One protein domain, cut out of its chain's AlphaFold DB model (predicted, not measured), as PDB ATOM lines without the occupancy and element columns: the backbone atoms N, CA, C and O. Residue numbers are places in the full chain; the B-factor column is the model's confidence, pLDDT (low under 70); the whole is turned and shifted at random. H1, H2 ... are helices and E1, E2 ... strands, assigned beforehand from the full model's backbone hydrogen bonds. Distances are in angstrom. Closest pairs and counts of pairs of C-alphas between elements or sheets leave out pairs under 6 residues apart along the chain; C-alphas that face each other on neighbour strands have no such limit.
ATOM      1  N   ILE A 343      19.321 104.073 186.696       98.50
ATOM      2  CA  ILE A 343      20.079 102.811 186.606       98.50
ATOM      3  C   ILE A 343      20.275 102.392 185.148       98.50
ATOM      4  O   ILE A 343      21.403 102.165 184.717       98.50
ATOM      5  N   THR A 344      19.206 102.397 184.350       97.56
ATOM      6  CA  THR A 344      19.244 101.980 182.935       97.56
ATOM      7  C   THR A 344      20.023 102.937 182.031       97.56
ATOM      8  O   THR A 344      20.229 102.675 180.846       97.56
ATOM      9  N   SER A 345      20.473 104.078 182.561       97.25
ATOM     10  CA  SER A 345      21.345 105.019 181.854       97.25
ATOM     11  C   SER A 345      22.820 104.880 182.231       97.25
ATOM     12  O   SER A 345      23.664 105.430 181.519       97.25
ATOM     13  N   MET A 346      23.139 104.147 183.299       97.69
ATOM     14  CA  MET A 346      24.505 103.912 183.764       97.69
ATOM     15  C   MET A 346      25.175 102.790 182.964       97.69
ATOM     16  O   MET A 346      24.524 101.825 182.571       97.69
ATOM     17  N   VAL A 347      26.485 102.915 182.733       97.38
ATOM     18  CA  VAL A 347      27.294 101.910 182.025       97.38
ATOM     19  C   VAL A 347      27.823 100.881 183.021       97.38
ATOM     20  O   VAL A 347      28.473 101.239 184.005       97.38
ATOM     21  N   ASN A 348      27.580  99.606 182.739       95.69
ATOM     22  CA  ASN A 348      28.189  98.482 183.423       95.69
ATOM     23  C   ASN A 348      29.660  98.375 183.000       95.69
ATOM     24  O   ASN A 348      29.987  98.120 181.841       95.69
ATOM     25  N   SER A 349      30.575  98.555 183.951       93.19
ATOM     26  CA  SER A 349      32.018  98.522 183.689       93.19
ATOM     27  C   SER A 349      32.544  97.140 183.286       93.19
ATOM     28  O   SER A 349      33.626  97.058 182.707       93.19
ATOM     29  N   LYS A 350      31.799  96.060 183.570       91.88
ATOM     30  CA  LYS A 350      32.172  94.683 183.217       91.88
ATOM     31  C   LYS A 350      31.819  94.337 181.770       91.88
ATOM     32  O   LYS A 350      32.582  93.623 181.127       91.88
ATOM     33  N   THR A 351      30.682  94.819 181.269       94.44
ATOM     34  CA  THR A 351      30.184  94.496 179.918       94.44
ATOM     35  C   THR A 351      30.445  95.616 178.910       94.44
ATOM     36  O   THR A 351      30.588  95.347 177.723       94.44
ATOM     37  N   GLY A 352      30.552  96.867 179.370       95.38
ATOM     38  CA  GLY A 352      30.619  98.061 178.523       95.38
ATOM     39  C   GLY A 352      29.249  98.554 178.040       95.38
ATOM     40  O   GLY A 352      29.169  99.646 177.474       95.38
ATOM     41  N   ASP A 353      28.185  97.792 178.300       97.06
ATOM     42  CA  ASP A 353      26.802  98.135 177.972       97.06
ATOM     43  C   ASP A 353      26.120  98.873 179.131       97.06
ATOM     44  O   ASP A 353      26.660  98.984 180.230       97.06
ATOM     45  N   LYS A 354      24.924  99.415 178.898       98.12
ATOM     46  CA  LYS A 354      24.098  99.960 179.984       98.12
ATOM     47  C   LYS A 354      23.496  98.829 180.817       98.12
ATOM     48  O   LYS A 354      23.160  97.798 180.243       98.12
ATOM     49  N   TYR A 355      23.306  99.050 182.121       98.19
ATOM     50  CA  TYR A 355      22.569  98.096 182.957       98.19
ATOM     51  C   TYR A 355      21.153  97.881 182.407       98.19
ATOM     52  O   TYR A 355      20.460  98.845 182.071       98.19
ATOM     53  N   ALA A 356      20.727  96.625 182.324       97.06
ATOM     54  CA  ALA A 356      19.398  96.244 181.872       97.06
ATOM     55  C   ALA A 356      18.320  96.604 182.903       97.06
ATOM     56  O   ALA A 356      17.241  97.064 182.526       97.06
ATOM     57  N   ASP A 357      18.617  96.407 184.189       97.38
ATOM     58  CA  ASP A 357      17.708  96.635 185.309       97.38
ATOM     59  C   ASP A 357      18.467  96.789 186.646       97.38
ATOM     60  O   ASP A 357      19.700  96.758 186.717       97.38
ATOM     61  N   TYR A 358      17.710  96.979 187.728       98.00
ATOM     62  CA  TYR A 358      18.232  97.007 189.094       98.00
ATOM     63  C   TYR A 358      18.986  95.736 189.499       98.00
ATOM     64  O   TYR A 358      19.952  95.827 190.257       98.00
ATOM     65  N   HIS A 359      18.552  94.564 189.031       97.25
ATOM     66  CA  HIS A 359      19.159  93.301 189.430       97.25
ATOM     67  C   HIS A 359      20.609  93.239 188.944       97.25
ATOM     68  O   HIS A 359      21.511  93.039 189.755       97.25
ATOM     69  N   GLU A 360      20.850  93.545 187.665       97.62
ATOM     70  CA  GLU A 360      22.204  93.597 187.100       97.62
ATOM     71  C   GLU A 360      23.074  94.669 187.782       97.62
ATOM     72  O   GLU A 360      24.246  94.433 188.090       97.62
ATOM     73  N   PHE A 361      22.500  95.846 188.061       98.19
ATOM     74  CA  PHE A 361      23.189  96.912 188.795       98.19
ATOM     75  C   PHE A 361      23.633  96.453 190.189       98.19
ATOM     76  O   PHE A 361      24.778  96.685 190.585       98.19
ATOM     77  N   CYS A 362      22.758  95.761 190.917       97.75
ATOM     78  CA  CYS A 362      23.049  95.239 192.244       97.75
ATOM     79  C   CYS A 362      24.074  94.092 192.214       97.75
ATOM     80  O   CYS A 362      25.017  94.102 193.006       97.75
ATOM     81  N   GLU A 363      23.978  93.149 191.271       96.94
ATOM     82  CA  GLU A 363      24.965  92.067 191.109       96.94
ATOM     83  C   GLU A 363      26.362  92.592 190.735       96.94
ATOM     84  O   GLU A 363      27.395  91.984 191.039       96.94
ATOM     85  N   ALA A 364      26.426  93.762 190.096       96.75
ATOM     86  CA  ALA A 364      27.674  94.472 189.854       96.75
ATOM     87  C   ALA A 364      28.253  95.166 191.107       96.75
ATOM     88  O   ALA A 364      29.352  95.717 191.026       96.75
ATOM     89  N   GLY A 365      27.572  95.090 192.254       95.69
ATOM     90  CA  GLY A 365      27.946  95.726 193.519       95.69
ATOM     91  C   GLY A 365      27.336  97.116 193.716       95.69
ATOM     92  O   GLY A 365      27.746  97.831 194.625       95.69
ATOM     93  N   GLY A 366      26.394  97.523 192.862       97.19
ATOM     94  CA  GLY A 366      25.715  98.806 192.960       97.19
ATOM     95  C   GLY A 366      24.743  98.864 194.137       97.19
ATOM     96  O   GLY A 366      23.901  97.986 194.312       97.19
ATOM     97  N   ILE A 367      24.819  99.938 194.922       97.81
ATOM     98  CA  ILE A 367      23.867 100.221 195.999       97.81
ATOM     99  C   ILE A 367      22.936 101.338 195.542       97.81
ATOM    100  O   ILE A 367      23.380 102.442 195.228       97.81
ATOM    101  N   GLU A 368      21.631 101.063 195.506       98.12
ATOM    102  CA  GLU A 368      20.651 102.083 195.131       98.12
ATOM    103  C   GLU A 368      20.483 103.126 196.236       98.12
ATOM    104  O   GLU A 368      20.536 104.328 195.970       98.12
ATOM    105  N   PHE A 369      20.296 102.668 197.474       98.00
ATOM    106  CA  PHE A 369      20.108 103.532 198.627       98.00
ATOM    107  C   PHE A 369      20.532 102.828 199.917       98.00
ATOM    108  O   PHE A 369      20.072 101.735 200.231       98.00
ATOM    109  N   SER A 370      21.391 103.473 200.694       97.06
ATOM    110  CA  SER A 370      21.765 103.043 202.036       97.06
ATOM    111  C   SER A 370      21.838 104.264 202.937       97.06
ATOM    112  O   SER A 370      22.567 105.223 202.661       97.06
ATOM    113  N   ALA A 371      21.034 104.260 203.995       95.00
ATOM    114  CA  ALA A 371      20.962 105.370 204.927       95.00
ATOM    115  C   ALA A 371      20.720 104.890 206.353       95.00
ATOM    116  O   ALA A 371      19.969 103.941 206.597       95.00
ATOM    117  N   THR A 372      21.319 105.607 207.298       91.69
ATOM    118  CA  THR A 372      21.139 105.405 208.735       91.69
ATOM    119  C   THR A 372      20.405 106.586 209.350       91.69
ATOM    120  O   THR A 372      20.640 107.736 208.974       91.69
ATOM    121  N   ILE A 373      19.540 106.304 210.322       88.25
ATOM    122  CA  ILE A 373      18.851 107.329 211.107       88.25
ATOM    123  C   ILE A 373      19.533 107.400 212.468       88.25
ATOM    124  O   ILE A 373      19.593 106.405 213.189       88.25
ATOM    125  N   SER A 374      20.023 108.578 212.828       86.94
ATOM    126  CA  SER A 374      20.533 108.864 214.163       86.94
ATOM    127  C   SER A 374      19.665 109.919 214.839       86.94
ATOM    128  O   SER A 374      19.006 110.730 214.189       86.94
ATOM    129  N   THR A 375      19.619 109.905 216.166       82.38
ATOM    130  CA  THR A 375      18.924 110.934 216.939       82.38
ATOM    131  C   THR A 375      19.948 111.918 217.481       82.38
ATOM    132  O   THR A 375      20.861 111.544 218.212       82.38
ATOM    133  N   SER A 376      19.787 113.189 217.128       76.69
ATOM    134  CA  SER A 376      20.620 114.292 217.588       76.69
ATOM    135  C   SER A 376      19.851 115.145 218.592       76.69
ATOM    136  O   SER A 376      18.703 115.524 218.354       76.69
ATOM    137  N   LEU A 377      20.495 115.468 219.715       75.69
ATOM    138  CA  LEU A 377      20.016 116.476 220.656       75.69
ATOM    139  C   LEU A 377      20.661 117.813 220.296       75.69
ATOM    140  O   LEU A 377      21.795 118.095 220.678       75.69
ATOM    141  N   ALA A 378      19.927 118.653 219.571       67.06
ATOM    142  CA  ALA A 378      20.357 120.008 219.250       67.06
ATOM    143  C   ALA A 378      19.438 121.008 219.962       67.06
ATOM    144  O   ALA A 378      18.240 121.070 219.698       67.06
ATOM    145  N   GLY A 379      19.991 121.786 220.901       68.88
ATOM    146  CA  GLY A 379      19.236 122.821 221.619       68.88
ATOM    147  C   GLY A 379      18.088 122.283 222.485       68.88
ATOM    148  O   GLY A 379      17.029 122.901 222.540       68.88
ATOM    149  N   GLY A 380      18.264 121.114 223.109       74.31
ATOM    150  CA  GLY A 380      17.255 120.490 223.978       74.31
ATOM    151  C   GLY A 380      16.095 119.808 223.243       74.31
ATOM    152  O   GLY A 380      15.197 119.290 223.897       74.31
ATOM    153  N   HIS A 381      16.120 119.777 221.908       69.56
ATOM    154  CA  HIS A 381      15.111 119.113 221.088       69.56
ATOM    155  C   HIS A 381      15.724 117.897 220.393       69.56
ATOM    156  O   HIS A 381      16.811 117.977 219.816       69.56
ATOM    157  N   SER A 382      15.014 116.772 220.459       76.44
ATOM    158  CA  SER A 382      15.364 115.554 219.731       76.44
ATOM    159  C   SER A 382      15.020 115.730 218.253       76.44
ATOM    160  O   SER A 382      13.880 116.047 217.913       76.44
ATOM    161  N   ARG A 383      16.006 115.560 217.369       78.69
ATOM    162  CA  ARG A 383      15.831 115.603 215.915       78.69
ATOM    163  C   ARG A 383      16.462 114.365 215.292       78.69
ATOM    164  O   ARG A 383      17.635 114.083 215.525       78.69
ATOM    165  N   SER A 384      15.702 113.671 214.453       84.06
ATOM    166  CA  SER A 384      16.244 112.622 213.593       84.06
ATOM    167  C   SER A 384      17.127 113.244 212.512       84.06
ATOM    168  O   SER A 384      16.720 114.188 211.833       84.06
ATOM    169  N   VAL A 385      18.339 112.723 212.369       84.75
ATOM    170  CA  VAL A 385      19.296 113.048 211.312       84.75
ATOM    171  C   VAL A 385      19.420 111.816 210.429       84.75
ATOM    172  O   VAL A 385      19.565 110.701 210.929       84.75
ATOM    173  N   VAL A 386      19.301 112.019 209.120       90.38
ATOM    174  CA  VAL A 386      19.382 110.945 208.131       90.38
ATOM    175  C   VAL A 386      20.665 111.122 207.349       90.38
ATOM    176  O   VAL A 386      20.790 112.075 206.576       90.38
ATOM    177  N   ASP A 387      21.579 110.181 207.528       90.12
ATOM    178  CA  ASP A 387      22.859 110.160 206.838       90.12
ATOM    179  C   ASP A 387      22.813 109.079 205.760       90.12
ATOM    180  O   ASP A 387      22.683 107.891 206.061       90.12
ATOM    181  N   MET A 388      22.877 109.500 204.493       94.00
ATOM    182  CA  MET A 388      23.019 108.580 203.364       94.00
ATOM    183  C   MET A 388      24.484 108.162 203.271       94.00
ATOM    184  O   MET A 388      25.347 109.003 203.022       94.00
ATOM    185  N   THR A 389      24.764 106.881 203.488       94.19
ATOM    186  CA  THR A 389      26.130 106.345 203.473       94.19
ATOM    187  C   THR A 389      26.593 106.034 202.057       94.19
ATOM    188  O   THR A 389      27.750 106.260 201.724       94.19
ATOM    189  N   GLU A 390      25.683 105.533 201.221       96.31
ATOM    190  CA  GLU A 390      25.932 105.189 199.823       96.31
ATOM    191  C   GLU A 390      24.602 105.183 199.059       96.31
ATOM    192  O   GLU A 390      23.541 104.981 199.654       96.31
ATOM    193  N   GLY A 391      24.626 105.430 197.752       97.06
ATOM    194  CA  GLY A 391      23.417 105.394 196.934       97.06
ATOM    195  C   GLY A 391      23.519 106.202 195.649       97.06
ATOM    196  O   GLY A 391      24.493 106.920 195.411       97.06
ATOM    197  N   LEU A 392      22.471 106.115 194.835       98.31
ATOM    198  CA  LEU A 392      22.323 106.912 193.619       98.31
ATOM    199  C   LEU A 392      22.116 108.394 193.952       98.31
ATOM    200  O   LEU A 392      21.417 108.747 194.904       98.31
ATOM    201  N   GLU A 393      22.631 109.279 193.092       97.38
ATOM    202  CA  GLU A 393      22.456 110.736 193.218       97.38
ATOM    203  C   GLU A 393      20.975 111.138 193.278       97.38
ATOM    204  O   GLU A 393      20.609 112.090 193.972       97.38
ATOM    205  N   PHE A 394      20.098 110.373 192.613       98.25
ATOM    206  CA  PHE A 394      18.653 110.566 192.692       98.25
ATOM    207  C   PHE A 394      18.168 110.660 194.149       98.25
ATOM    208  O   PHE A 394      17.339 111.519 194.448       98.25
ATOM    209  N   TRP A 395      18.732 109.875 195.075       97.81
ATOM    210  CA  TRP A 395      18.337 109.786 196.490       97.81
ATOM    211  C   TRP A 395      19.121 110.709 197.449       97.81
ATOM    212  O   TRP A 395      18.833 110.743 198.645       97.81
ATOM    213  N   ALA A 396      20.044 111.540 196.947       96.31
ATOM    214  CA  ALA A 396      20.898 112.406 197.769       96.31
ATOM    215  C   ALA A 396      20.140 113.419 198.663       96.31
ATOM    216  O   ALA A 396      19.276 114.162 198.203       96.31
ATOM    217  N   ASN A 397      20.531 113.558 199.932       95.44
ATOM    218  CA  ASN A 397      19.821 114.357 200.951       95.44
ATOM    219  C   ASN A 397      18.421 113.796 201.300       95.44
ATOM    220  O   ASN A 397      17.416 114.497 201.145       95.44
TER     221      ASN A 397
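This is residues 343 to 397 of the 488 residues of an uncharacterized protein of Hyaloperonospora arabidopsidis (strain Emoy2) (UniProt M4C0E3). What does the model look like? It is a long two-stranded hairpin arm, E1 and E2, with a small head at one end that holds the short helix H1 and the loops of residues 343 to 357; residues 392 to 397 fold back after E2. What is it built of? The printed part has 55 residues with one named helix and two named strands, in the order H1, E1, E2, and the sheet, order E1 - E2, is antiparallel. The class is mixed, helices and strands, with under half of the residues in named elements. How large is it? It is extended, with a radius of gyration of the C-alphas of 16.2 A and spans of 53 by 16 by 14 A.

How do the strands pair? E1, residues 369 to 378, and E2, residues 381 to 391, are antiparallel neighbours at 157 degrees and form a hairpin with a tight link of 2 residues. C-alphas 371 and 388 face each other at 4.1 A. Which backbone atoms join them? N 370 and O 390, 2.8 A apart, and N 385 and O 374, 2.8 A apart, are within hydrogen-bond range. Where is the helix? H1, residues 358 to 363, is apart from E2, and a tight link of 5 residues joins it to E1. Every O i to N i+4 pair in H1 is within hydrogen-bond range.

Where does the hairpin run? E1 begins at C-alpha 369 (20.108, 103.532, 198.627) and is 26.4 A long; E2 is 29.0 A long and ends at C-alpha 391 (23.417, 105.394, 196.934). Where is H1? It begins at C-alpha 358 (18.232, 97.007, 189.094) and is 8.6 A long.

How far does it reach? The C-alphas of Thr 351 and Gly 380, the two farthest apart, are 52.8 A apart. Is it whole and sure? The printed part has no cut and no long link between its named elements. Its mean pLDDT is 92.0, with residues 378 to 379 and 381 under 70.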